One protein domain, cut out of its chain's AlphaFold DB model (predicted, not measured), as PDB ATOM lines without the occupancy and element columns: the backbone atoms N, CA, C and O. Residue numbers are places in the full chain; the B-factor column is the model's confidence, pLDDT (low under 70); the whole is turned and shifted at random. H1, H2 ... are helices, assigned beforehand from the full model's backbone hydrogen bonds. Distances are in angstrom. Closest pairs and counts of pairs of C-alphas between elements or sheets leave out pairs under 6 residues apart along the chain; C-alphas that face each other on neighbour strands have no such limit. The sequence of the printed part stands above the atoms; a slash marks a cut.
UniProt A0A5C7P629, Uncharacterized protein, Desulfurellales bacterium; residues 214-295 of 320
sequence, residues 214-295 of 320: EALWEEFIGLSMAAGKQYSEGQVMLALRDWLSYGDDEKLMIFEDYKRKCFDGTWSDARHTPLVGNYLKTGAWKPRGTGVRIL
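Overview. This is residues 214 to 295 of the 320 residues of an uncharacterized protein of Desulfurellales bacterium (UniProt A0A5C7P629). Two helices side by side, H1 and H3, make one layer, and H2 runs over them at a steep angle with the short H4 packed on it in a second layer. A long link, residues 264 to 275, loops round the outside from the end of H3 to H4, and residues 287 to 292 of the stretch after H4 stick out. The printed part has 82 residues with four named helices, in the order H1, H2, H3, H4, and no named strand; its class is all helix. It is compact, with a radius of gyration of the C-alphas of 12.5 A, and spans 37 by 28 by 21 A.

Arrangement. H1, residues 214 to 226, touches H3, residues 248 to 263, at a shallow tilt of 21 degrees, the same way; their closest C-alphas, of Phe 220 and Phe 255, are 6.2 A apart. H2, residues 233 to 244, is close to H1 but not clearly touching, at a steep tilt of 47 degrees, opposite ways; the closest C-alphas, of Trp 217 and Leu 240, are 7.8 A apart. H4, residues 276 to 280, touches H2, with the C-alphas of Ala 239 and Gly 277 closest at 4.3 A. In H1, H2, H3 and H4 every O i to N i+4 pair is within hydrogen-bond range.

Along the chain. H1 begins at C-alpha 214, (-67.780, -142.420, 60.593), and is 18.2 A long. H2 measures 16.4 A and H3 22.7 A. H4, 6.2 A long, ends at C-alpha 280, (-60.157, -134.294, 72.476).

Size, cuts and confidence. The C-alphas farthest apart, of Gly 228 and Thr 290, are 37.5 A apart. The printed part has no cut. The link H3 to H4 is long, with 12 residues. Residues 286 to 295 have pLDDT under 70.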
ATOM      1  N   GLU A 214     -68.820-141.394  60.731       89.56
ATOM      2  CA  GLU A 214     -67.780-142.420  60.593       89.56
ATOM      3  C   GLU A 214     -66.663-141.929  59.669       89.56
ATOM      4  O   GLU A 214     -65.495-141.950  60.054       89.56
ATOM      5  N   ALA A 215     -67.023-141.359  58.515       94.44
ATOM      6  CA  ALA A 215     -66.048-140.777  57.593       94.44
ATOM      7  C   ALA A 215     -65.262-139.615  58.231       94.44
ATOM      8  O   ALA A 215     -64.056-139.496  58.021       94.44
ATOM      9  N   LEU A 216     -65.916-138.788  59.061       95.75
ATOM     10  CA  LEU A 216     -65.228-137.728  59.810       95.75
ATOM     11  C   LEU A 216     -64.180-138.287  60.777       95.75
ATOM     12  O   LEU A 216     -63.103-137.711  60.907       95.75
ATOM     13  N   TRP A 217     -64.487-139.383  61.474       96.94
ATOM     14  CA  TRP A 217     -63.542-140.012  62.396       96.94
ATOM     15  C   TRP A 217     -62.316-140.572  61.665       96.94
ATOM     16  O   TRP A 217     -61.182-140.365  62.106       96.94
ATOM     17  N   GLU A 218     -62.535-141.246  60.536       96.75
ATOM     18  CA  GLU A 218     -61.456-141.785  59.705       96.75
ATOM     19  C   GLU A 218     -60.552-140.672  59.164       96.75
ATOM     20  O   GLU A 218     -59.328-140.770  59.278       96.75
ATOM     21  N   GLU A 219     -61.128-139.574  58.660       96.81
ATOM     22  CA  GLU A 219     -60.353-138.421  58.188       96.81
ATOM     23  C   GLU A 219     -59.589-137.755  59.341       96.81
ATOM     24  O   GLU A 219     -58.420-137.396  59.197       96.81
ATOM     25  N   PHE A 220     -60.204-137.641  60.518       96.62
ATOM     26  CA  PHE A 220     -59.582-137.055  61.703       96.62
ATOM     27  C   PHE A 220     -58.342-137.834  62.171       96.62
ATOM     28  O   PHE A 220     -57.286-137.243  62.421       96.62
ATOM     29  N   ILE A 221     -58.439-139.165  62.252       96.94
ATOM     30  CA  ILE A 221     -57.300-140.033  62.576       96.94
ATOM     31  C   ILE A 221     -56.273-140.027  61.439       96.94
ATOM     32  O   ILE A 221     -55.073-139.911  61.706       96.94
ATOM     33  N   GLY A 222     -56.736-140.075  60.189       96.06
ATOM     34  CA  GLY A 222     -55.901-140.035  58.992       96.06
ATOM     35  C   GLY A 222     -55.028-138.783  58.925       96.06
ATOM     36  O   GLY A 222     -53.825-138.897  58.712       96.06
ATOM     37  N   LEU A 223     -55.585-137.601  59.213       95.31
ATOM     38  CA  LEU A 223     -54.829-136.342  59.293       95.31
ATOM     39  C   LEU A 223     -53.719-136.406  60.344       95.31
ATOM     40  O   LEU A 223     -52.605-135.934  60.116       95.31
ATOM     41  N   SER A 224     -54.003-137.009  61.497       94.44
ATOM     42  CA  SER A 224     -53.009-137.159  62.557       94.44
ATOM     43  C   SER A 224     -51.876-138.112  62.164       94.44
ATOM     44  O   SER A 224     -50.704-137.829  62.415       94.44
ATOM     45  N   MET A 225     -52.212-139.232  61.517       94.69
ATOM     46  CA  MET A 225     -51.231-140.198  61.018       94.69
ATOM     47  C   MET A 225     -50.402-139.634  59.861       94.69
ATOM     48  O   MET A 225     -49.188-139.817  59.846       94.69
ATOM     49  N   ALA A 226     -51.022-138.886  58.944       92.44
ATOM     50  CA  ALA A 226     -50.340-138.188  57.854       92.44
ATOM     51  C   ALA A 226     -49.343-137.145  58.381       92.44
ATOM     52  O   ALA A 226     -48.272-136.962  57.808       92.44
ATOM     53  N   ALA A 227     -49.642-136.529  59.527       89.25
ATOM     54  CA  ALA A 227     -48.695-135.687  60.247       89.25
ATOM     55  C   ALA A 227     -47.554-136.478  60.921       89.25
ATOM     56  O   ALA A 227     -46.742-135.875  61.608       89.25
ATOM     57  N   GLY A 228     -47.467-137.803  60.762       92.31
ATOM     58  CA  GLY A 228     -46.394-138.654  61.286       92.31
ATOM     59  C   GLY A 228     -46.679-139.287  62.651       92.31
ATOM     60  O   GLY A 228     -45.756-139.804  63.285       92.31
ATOM     61  N   LYS A 229     -47.924-139.249  63.148       92.44
ATOM     62  CA  LYS A 229     -48.283-139.939  64.396       92.44
ATOM     63  C   LYS A 229     -48.494-141.428  64.184       92.44
ATOM     64  O   LYS A 229     -49.152-141.856  63.244       92.44
ATOM     65  N   GLN A 230     -47.997-142.202  65.137       93.94
ATOM     66  CA  GLN A 230     -48.261-143.629  65.236       93.94
ATOM     67  C   GLN A 230     -49.199-143.885  66.410       93.94
ATOM     68  O   GLN A 230     -49.042-143.293  67.482       93.94
ATOM     69  N   TYR A 231     -50.167-144.768  66.194       94.56
ATOM     70  CA  TYR A 231     -51.159-145.147  67.187       94.56
ATOM     71  C   TYR A 231     -51.112-146.653  67.412       94.56
ATOM     72  O   TYR A 231     -51.073-147.428  66.461       94.56
ATOM     73  N   SER A 232     -51.163-147.062  68.675       95.94
ATOM     74  CA  SER A 232     -51.598-148.416  69.026       95.94
ATOM     75  C   SER A 232     -53.117-148.525  68.905       95.94
ATOM     76  O   SER A 232     -53.834-147.538  69.089       95.94
ATOM     77  N   GLU A 233     -53.621-149.734  68.667       95.75
ATOM     78  CA  GLU A 233     -55.061-150.014  68.603       95.75
ATOM     79  C   GLU A 233     -55.801-149.499  69.850       95.75
ATOM     80  O   GLU A 233     -56.794-148.779  69.745       95.75
ATOM     81  N   GLY A 234     -55.248-149.741  71.044       93.88
ATOM     82  CA  GLY A 234     -55.821-149.245  72.298       93.88
ATOM     83  C   GLY A 234     -55.919-147.715  72.372       93.88
ATOM     84  O   GLY A 234     -56.883-147.185  72.926       93.88
ATOM     85  N   GLN A 235     -54.969-146.978  71.786       95.25
ATOM     86  CA  GLN A 235     -55.040-145.513  71.728       95.25
ATOM     87  C   GLN A 235     -56.135-145.026  70.777       95.25
ATOM     88  O   GLN A 235     -56.824-144.063  71.116       95.25
ATOM     89  N   VAL A 236     -56.311-145.688  69.627       96.31
ATOM     90  CA  VAL A 236     -57.401-145.377  68.688       96.31
ATOM     91  C   VAL A 236     -58.748-145.629  69.360       96.31
ATOM     92  O   VAL A 236     -59.601-144.748  69.343       96.31
ATOM     93  N   MET A 237     -58.912-146.764  70.046       95.81
ATOM     94  CA  MET A 237     -60.161-147.118  70.730       95.81
ATOM     95  C   MET A 237     -60.514-146.154  71.869       95.81
ATOM     96  O   MET A 237     -61.664-145.731  71.997       95.81
ATOM     97  N   LEU A 238     -59.533-145.751  72.682       93.00
ATOM     98  CA  LEU A 238     -59.756-144.753  73.734       93.00
ATOM     99  C   LEU A 238     -60.144-143.389  73.155       93.00
ATOM    100  O   LEU A 238     -61.021-142.721  73.701       93.00
ATOM    101  N   ALA A 239     -59.505-142.982  72.059       95.94
ATOM    102  CA  ALA A 239     -59.820-141.731  71.390       95.94
ATOM    103  C   ALA A 239     -61.198-141.774  70.705       95.94
ATOM    104  O   ALA A 239     -61.931-140.794  70.792       95.94
ATOM    105  N   LEU A 240     -61.584-142.911  70.114       96.31
ATOM    106  CA  LEU A 240     -62.911-143.125  69.530       96.31
ATOM    107  C   LEU A 240     -64.003-143.034  70.598       96.31
ATOM    108  O   LEU A 240     -65.015-142.369  70.400       96.31
ATOM    109  N   ARG A 241     -63.789-143.646  71.767       95.38
ATOM    110  CA  ARG A 241     -64.718-143.526  72.897       95.38
ATOM    111  C   ARG A 241     -64.927-142.063  73.293       95.38
ATOM    112  O   ARG A 241     -66.060-141.645  73.511       95.38
ATOM    113  N   ASP A 242     -63.844-141.293  73.385       94.25
ATOM    114  CA  ASP A 242     -63.932-139.871  73.716       94.25
ATOM    115  C   ASP A 242     -64.626-139.090  72.574       94.25
ATOM    116  O   ASP A 242     -65.484-138.258  72.854       94.25
ATOM    117  N   TRP A 243     -64.354-139.404  71.302       95.38
ATOM    118  CA  TRP A 243     -65.010-138.817  70.120       95.38
ATOM    119  C   TRP A 243     -66.528-139.037  70.097       95.38
ATOM    120  O   TRP A 243     -67.293-138.102  69.858       95.38
ATOM    121  N   LEU A 244     -66.980-140.254  70.402       94.62
ATOM    122  CA  LEU A 244     -68.401-140.609  70.440       94.62
ATOM    123  C   LEU A 244     -69.174-139.901  71.562       94.62
ATOM    124  O   LEU A 244     -70.399-139.843  71.502       94.62
ATOM    125  N   SER A 245     -68.484-139.330  72.558       92.81
ATOM    126  CA  SER A 245     -69.121-138.545  73.625       92.81
ATOM    127  C   SER A 245     -69.555-137.136  73.191       92.81
ATOM    128  O   SER A 245     -70.312-136.484  73.912       92.81
ATOM    129  N   TYR A 246     -69.095-136.667  72.027       91.75
ATOM    130  CA  TYR A 246     -69.438-135.357  71.472       91.75
ATOM    131  C   TYR A 246     -70.695-135.421  70.594       91.75
ATOM    132  O   TYR A 246     -70.978-136.436  69.951       91.75
ATOM    133  N   GLY A 247     -71.438-134.311  70.535       92.25
ATOM    134  CA  GLY A 247     -72.512-134.137  69.549       92.25
ATOM    135  C   GLY A 247     -71.961-133.994  68.125       92.25
ATOM    136  O   GLY A 247     -70.787-133.676  67.946       92.25
ATOM    137  N   ASP A 248     -72.784-134.210  67.099       91.38
ATOM    138  CA  ASP A 248     -72.308-134.213  65.704       91.38
ATOM    139  C   ASP A 248     -71.784-132.845  65.241       91.38
ATOM    140  O   ASP A 248     -70.735-132.775  64.598       91.38
ATOM    141  N   ASP A 249     -72.422-131.755  65.669       88.00
ATOM    142  CA  ASP A 249     -71.924-130.396  65.417       88.00
ATOM    143  C   ASP A 249     -70.569-130.152  66.103       88.00
ATOM    144  O   ASP A 249     -69.663-129.542  65.532       88.00
ATOM    145  N   GLU A 250     -70.388-130.676  67.319       89.50
ATOM    146  CA  GLU A 250     -69.137-130.547  68.072       89.50
ATOM    147  C   GLU A 250     -68.008-131.333  67.403       89.50
ATOM    148  O   GLU A 250     -66.892-130.826  67.293       89.50
ATOM    149  N   LYS A 251     -68.300-132.543  66.913       93.31
ATOM    150  CA  LYS A 251     -67.360-133.363  66.139       93.31
ATOM    151  C   LYS A 251     -66.878-132.622  64.899       93.31
ATOM    152  O   LYS A 251     -65.673-132.564  64.664       93.31
ATOM    153  N   LEU A 252     -67.795-132.005  64.150       92.62
ATOM    154  CA  LEU A 252     -67.442-131.208  62.977       92.62
ATOM    155  C   LEU A 252     -66.553-130.013  63.357       92.62
ATOM    156  O   LEU A 252     -65.524-129.789  62.726       92.62
ATOM    157  N   MET A 253     -66.885-129.282  64.427       90.81
ATOM    158  CA  MET A 253     -66.061-128.161  64.901       90.81
ATOM    159  C   MET A 253     -64.660-128.594  65.355       90.81
ATOM    160  O   MET A 253     -63.675-127.921  65.043       90.81
ATOM    161  N   ILE A 254     -64.561-129.704  66.093       94.00
ATOM    162  CA  ILE A 254     -63.287-130.290  66.536       94.00
ATOM    163  C   ILE A 254     -62.438-130.667  65.326       94.00
ATOM    164  O   ILE A 254     -61.245-130.356  65.290       94.00
ATOM    165  N   PHE A 255     -63.062-131.334  64.356       95.44
ATOM    166  CA  PHE A 255     -62.423-131.782  63.134       95.44
ATOM    167  C   PHE A 255     -61.882-130.609  62.315       95.44
ATOM    168  O   PHE A 255     -60.692-130.592  62.011       95.44
ATOM    169  N   GLU A 256     -62.705-129.598  62.030       94.19
ATOM    170  CA  GLU A 256     -62.292-128.422  61.255       94.19
ATOM    171  C   GLU A 256     -61.174-127.631  61.953       94.19
ATOM    172  O   GLU A 256     -60.215-127.201  61.311       94.19
ATOM    173  N   ASP A 257     -61.226-127.488  63.284       93.88
ATOM    174  CA  ASP A 257     -60.146-126.838  64.037       93.88
ATOM    175  C   ASP A 257     -58.841-127.650  64.001       93.88
ATOM    176  O   ASP A 257     -57.762-127.075  63.850       93.88
ATOM    177  N   TYR A 258     -58.915-128.980  64.116       94.56
ATOM    178  CA  TYR A 258     -57.736-129.845  64.012       94.56
ATOM    179  C   TYR A 258     -57.142-129.821  62.605       94.56
ATOM    180  O   TYR A 258     -55.936-129.642  62.449       94.56
ATOM    181  N   LYS A 259     -57.996-129.945  61.584       94.69
ATOM    182  CA  LYS A 259     -57.627-129.867  60.171       94.69
ATOM    183  C   LYS A 259     -56.923-128.552  59.882       94.69
ATOM    184  O   LYS A 259     -55.805-128.566  59.374       94.69
ATOM    185  N   ARG A 260     -57.510-127.425  60.294       92.94
ATOM    186  CA  ARG A 260     -56.892-126.103  60.158       92.94
ATOM    187  C   ARG A 260     -55.489-126.066  60.769       92.94
ATOM    188  O   ARG A 260     -54.566-125.679  60.065       92.94
ATOM    189  N   LYS A 261     -55.310-126.534  62.010       90.88
ATOM    190  CA  LYS A 261     -54.001-126.530  62.700       90.88
ATOM    191  C   LYS A 261     -52.947-127.438  62.062       90.88
ATOM    192  O   LYS A 261     -51.753-127.166  62.192       90.88
ATOM    193  N   CYS A 262     -53.372-128.505  61.383       88.94
ATOM    194  CA  CYS A 262     -52.476-129.336  60.580       88.94
ATOM    195  C   CYS A 262     -51.969-128.610  59.322       88.94
ATOM    196  O   CYS A 262     -50.858-128.894  58.882       88.94
ATOM    197  N   PHE A 263     -52.756-127.701  58.735       87.75
ATOM    198  CA  PHE A 263     -52.439-127.069  57.446       87.75
ATOM    199  C   PHE A 263     -51.941-125.623  57.545       87.75
ATOM    200  O   PHE A 263     -51.201-125.179  56.671       87.75
ATOM    201  N   ASP A 264     -52.307-124.880  58.588       85.81
ATOM    202  CA  ASP A 264     -51.929-123.470  58.762       85.81
ATOM    203  C   ASP A 264     -50.519-123.273  59.352       85.81
ATOM    204  O   ASP A 264     -50.081-122.144  59.569       85.81
ATOM    205  N   GLY A 265     -49.795-124.370  59.604       82.00
ATOM    206  CA  GLY A 265     -48.456-124.354  60.189       82.00
ATOM    207  C   GLY A 265     -48.436-124.183  61.710       82.00
ATOM    208  O   GLY A 265     -47.348-124.108  62.282       82.00
ATOM    209  N   THR A 266     -49.596-124.171  62.385       85.31
ATOM    210  CA  THR A 266     -49.672-124.177  63.857       85.31
ATOM    211  C   THR A 266     -48.919-125.376  64.433       85.31
ATOM    212  O   THR A 266     -48.242-125.254  65.457       85.31
ATOM    213  N   TRP A 267     -49.001-126.534  63.774       87.56
ATOM    214  CA  TRP A 267     -48.170-127.692  64.088       87.56
ATOM    215  C   TRP A 267     -47.072-127.835  63.046       87.56
ATOM    216  O   TRP A 267     -47.281-128.331  61.945       87.56
ATOM    217  N   SER A 268     -45.883-127.366  63.421       72.81
ATOM    218  CA  SER A 268     -44.716-127.287  62.543       72.81
ATOM    219  C   SER A 268     -44.152-128.649  62.126       72.81
ATOM    220  O   SER A 268     -43.484-128.730  61.098       72.81
ATOM    221  N   ASP A 269     -44.397-129.714  62.902       78.56
ATOM    222  CA  ASP A 269     -44.046-131.094  62.556       78.56
ATOM    223  C   ASP A 269     -44.837-132.135  63.383       78.56
ATOM    224  O   ASP A 269     -45.594-131.810  64.306       78.56
ATOM    225  N   ALA A 270     -44.574-133.416  63.098       78.06
ATOM    226  CA  ALA A 270     -45.120-134.573  63.803       78.06
ATOM    227  C   ALA A 270     -44.970-134.524  65.325       78.06
ATOM    228  O   ALA A 270     -45.767-135.128  66.040       78.06
ATOM    229  N   ARG A 271     -43.939-133.862  65.858       81.25
ATOM    230  CA  ARG A 271     -43.689-133.784  67.305       81.25
ATOM    231  C   ARG A 271     -44.652-132.807  67.971       81.25
ATOM    232  O   ARG A 271     -45.057-133.064  69.103       81.25
ATOM    233  N   HIS A 272     -45.063-131.760  67.259       86.00
ATOM    234  CA  HIS A 272     -45.950-130.709  67.765       86.00
ATOM    235  C   HIS A 272     -47.435-131.023  67.575       86.00
ATOM    236  O   HIS A 272     -48.259-130.542  68.355       86.00
ATOM    237  N   THR A 273     -47.786-131.876  66.611       89.75
ATOM    238  CA  THR A 273     -49.155-132.386  66.484       89.75
ATOM    239  C   THR A 273     -49.532-133.162  67.758       89.75
ATOM    240  O   THR A 273     -48.786-134.043  68.190       89.75
ATOM    241  N   PRO A 274     -50.656-132.879  68.429       93.00
ATOM    242  CA  PRO A 274     -51.088-133.658  69.582       93.00
ATOM    243  C   PRO A 274     -51.679-134.999  69.135       93.00
ATOM    244  O   PRO A 274     -52.303-135.100  68.077       93.00
ATOM    245  N   LEU A 275     -51.532-136.031  69.976       94.62
ATOM    246  CA  LEU A 275     -52.309-137.262  69.816       94.62
ATOM    247  C   LEU A 275     -53.800-136.922  69.856       94.62
ATOM    248  O   LEU A 275     -54.221-136.130  70.704       94.62
ATOM    249  N   VAL A 276     -54.595-137.561  69.002       95.44
ATOM    250  CA  VAL A 276     -56.033-137.287  68.885       95.44
ATOM    251  C   VAL A 276     -56.745-137.382  70.240       95.44
ATOM    252  O   VAL A 276     -57.429-136.445  70.642       95.44
ATOM    253  N   GLY A 277     -56.484-138.430  71.028       94.38
ATOM    254  CA  GLY A 277     -57.064-138.561  72.372       94.38
ATOM    255  C   GLY A 277     -56.674-137.431  73.342       94.38
ATOM    256  O   GLY A 277     -57.483-137.020  74.172       94.38
ATOM    257  N   ASN A 278     -55.461-136.878  73.230       94.12
ATOM    258  CA  ASN A 278     -55.049-135.728  74.044       94.12
ATOM    259  C   ASN A 278     -55.737-134.445  73.576       94.12
ATOM    260  O   ASN A 278     -56.122-133.625  74.407       94.12
ATOM    261  N   TYR A 279     -55.908-134.290  72.262       94.69
ATOM    262  CA  TYR A 279     -56.585-133.143  71.672       94.69
ATOM    263  C   TYR A 279     -58.049-133.061  72.102       94.69
ATOM    264  O   TYR A 279     -58.493-132.013  72.571       94.69
ATOM    265  N   LEU A 280     -58.765-134.187  72.037       93.75
ATOM    266  CA  LEU A 280     -60.157-134.294  72.476       93.75
ATOM    267  C   LEU A 280     -60.312-133.918  73.954       93.75
ATOM    268  O   LEU A 280     -61.205-133.168  74.329       93.75
ATOM    269  N   LYS A 281     -59.369-134.325  74.809       90.31
ATOM    270  CA  LYS A 281     -59.403-134.018  76.248       90.31
ATOM    271  C   LYS A 281     -59.067-132.570  76.600       90.31
ATOM    272  O   LYS A 281     -59.181-132.209  77.780       90.31
ATOM    273  N   THR A 282     -58.640-131.743  75.642       85.00
ATOM    274  CA  THR A 282     -58.318-130.343  75.932       85.00
ATOM    275  C   THR A 282     -59.549-129.618  76.471       85.00
ATOM    276  O   THR A 282     -60.671-129.774  75.995       85.00
ATOM    277  N   GLY A 283     -59.347-128.810  77.516       71.06
ATOM    278  CA  GLY A 283     -60.440-128.110  78.199       71.06
ATOM    279  C   GLY A 283     -61.219-127.135  77.309       71.06
ATOM    280  O   GLY A 283     -62.283-126.691  77.723       71.06
ATOM    281  N   ALA A 284     -60.705-126.826  76.113       70.62
ATOM    282  CA  ALA A 284     -61.373-126.029  75.089       70.62
ATOM    283  C   ALA A 284     -62.648-126.693  74.547       70.62
ATOM    284  O   ALA A 284     -63.583-125.996  74.180       70.62
ATOM    285  N   TRP A 285     -62.702-128.029  74.544       73.81
ATOM    286  CA  TRP A 285     -63.852-128.785  74.040       73.81
ATOM    287  C   TRP A 285     -64.799-129.244  75.145       73.81
ATOM    288  O   TRP A 285     -65.915-129.678  74.866       73.81
ATOM    289  N   LYS A 286     -64.369-129.149  76.410       66.12
ATOM    290  CA  LYS A 286     -65.198-129.515  77.560       66.12
ATOM    291  C   LYS A 286     -66.273-128.447  77.797       66.12
ATOM    292  O   LYS A 286     -65.949-127.257  77.794       66.12
ATOM    293  N   PRO A 287     -67.527-128.838  78.070       56.22
ATOM    294  CA  PRO A 287     -68.579-127.888  78.409       56.22
ATOM    295  C   PRO A 287     -68.204-127.111  79.679       56.22
ATOM    296  O   PRO A 287     -68.033-127.695  80.750       56.22
ATOM    297  N   ARG A 288     -68.082-125.783  79.578       54.41
ATOM    298  CA  ARG A 288     -68.025-124.884  80.739       54.41
ATOM    299  C   ARG A 288     -69.427-124.342  81.015       54.41
ATOM    300  O   ARG A 288     -69.772-123.259  80.562       54.41
ATOM    301  N   GLY A 289     -70.226-125.095  81.768       64.38
ATOM    302  CA  GLY A 289     -71.550-124.650  82.218       64.38
ATOM    303  C   GLY A 289     -72.643-124.676  81.142       64.38
ATOM    304  O   GLY A 289     -72.510-125.316  80.098       64.38
ATOM    305  N   THR A 290     -73.764-124.016  81.441       49.22
ATOM    306  CA  THR A 290     -75.004-124.044  80.657       49.22
ATOM    307  C   THR A 290     -74.893-123.201  79.385       49.22
ATOM    308  O   THR A 290     -75.269-122.034  79.365       49.22
ATOM    309  N   GLY A 291     -74.411-123.816  78.305       52.69
ATOM    310  CA  GLY A 291     -75.000-123.576  76.984       52.69
ATOM    311  C   GLY A 291     -74.162-122.873  75.918       52.69
ATOM    312  O   GLY A 291     -74.627-122.812  74.788       52.69
ATOM    313  N   VAL A 292     -72.942-122.399  76.190       49.31
ATOM    314  CA  VAL A 292     -72.080-121.861  75.116       49.31
ATOM    315  C   VAL A 292     -70.665-122.413  75.237       49.31
ATOM    316  O   VAL A 292     -69.883-122.005  76.097       49.31
ATOM    317  N   ARG A 293     -70.329-123.358  74.351       56.91
ATOM    318  CA  ARG A 293     -68.952-123.813  74.148       56.91
ATOM    319  C   ARG A 293     -68.265-122.823  73.216       56.91
ATOM    320  O   ARG A 293     -68.474-122.831  72.009       56.91
ATOM    321  N   ILE A 294     -67.496-121.915  73.802       51.03
ATOM    322  CA  ILE A 294     -66.692-120.957  73.048       51.03
ATOM    323  C   ILE A 294     -65.522-121.747  72.454       51.03
ATOM    324  O   ILE A 294     -64.798-122.406  73.204       51.03
ATOM    325  N   LEU A 295     -65.345-121.684  71.126       54.44
ATOM    326  CA  LEU A 295     -64.105-122.104  70.462       54.44
ATOM    327  C   LEU A 295     -62.909-121.607  71.286       54.44
ATOM    328  O   LEU A 295     -62.989-120.501  71.832       54.44
TER     329      LEU A 295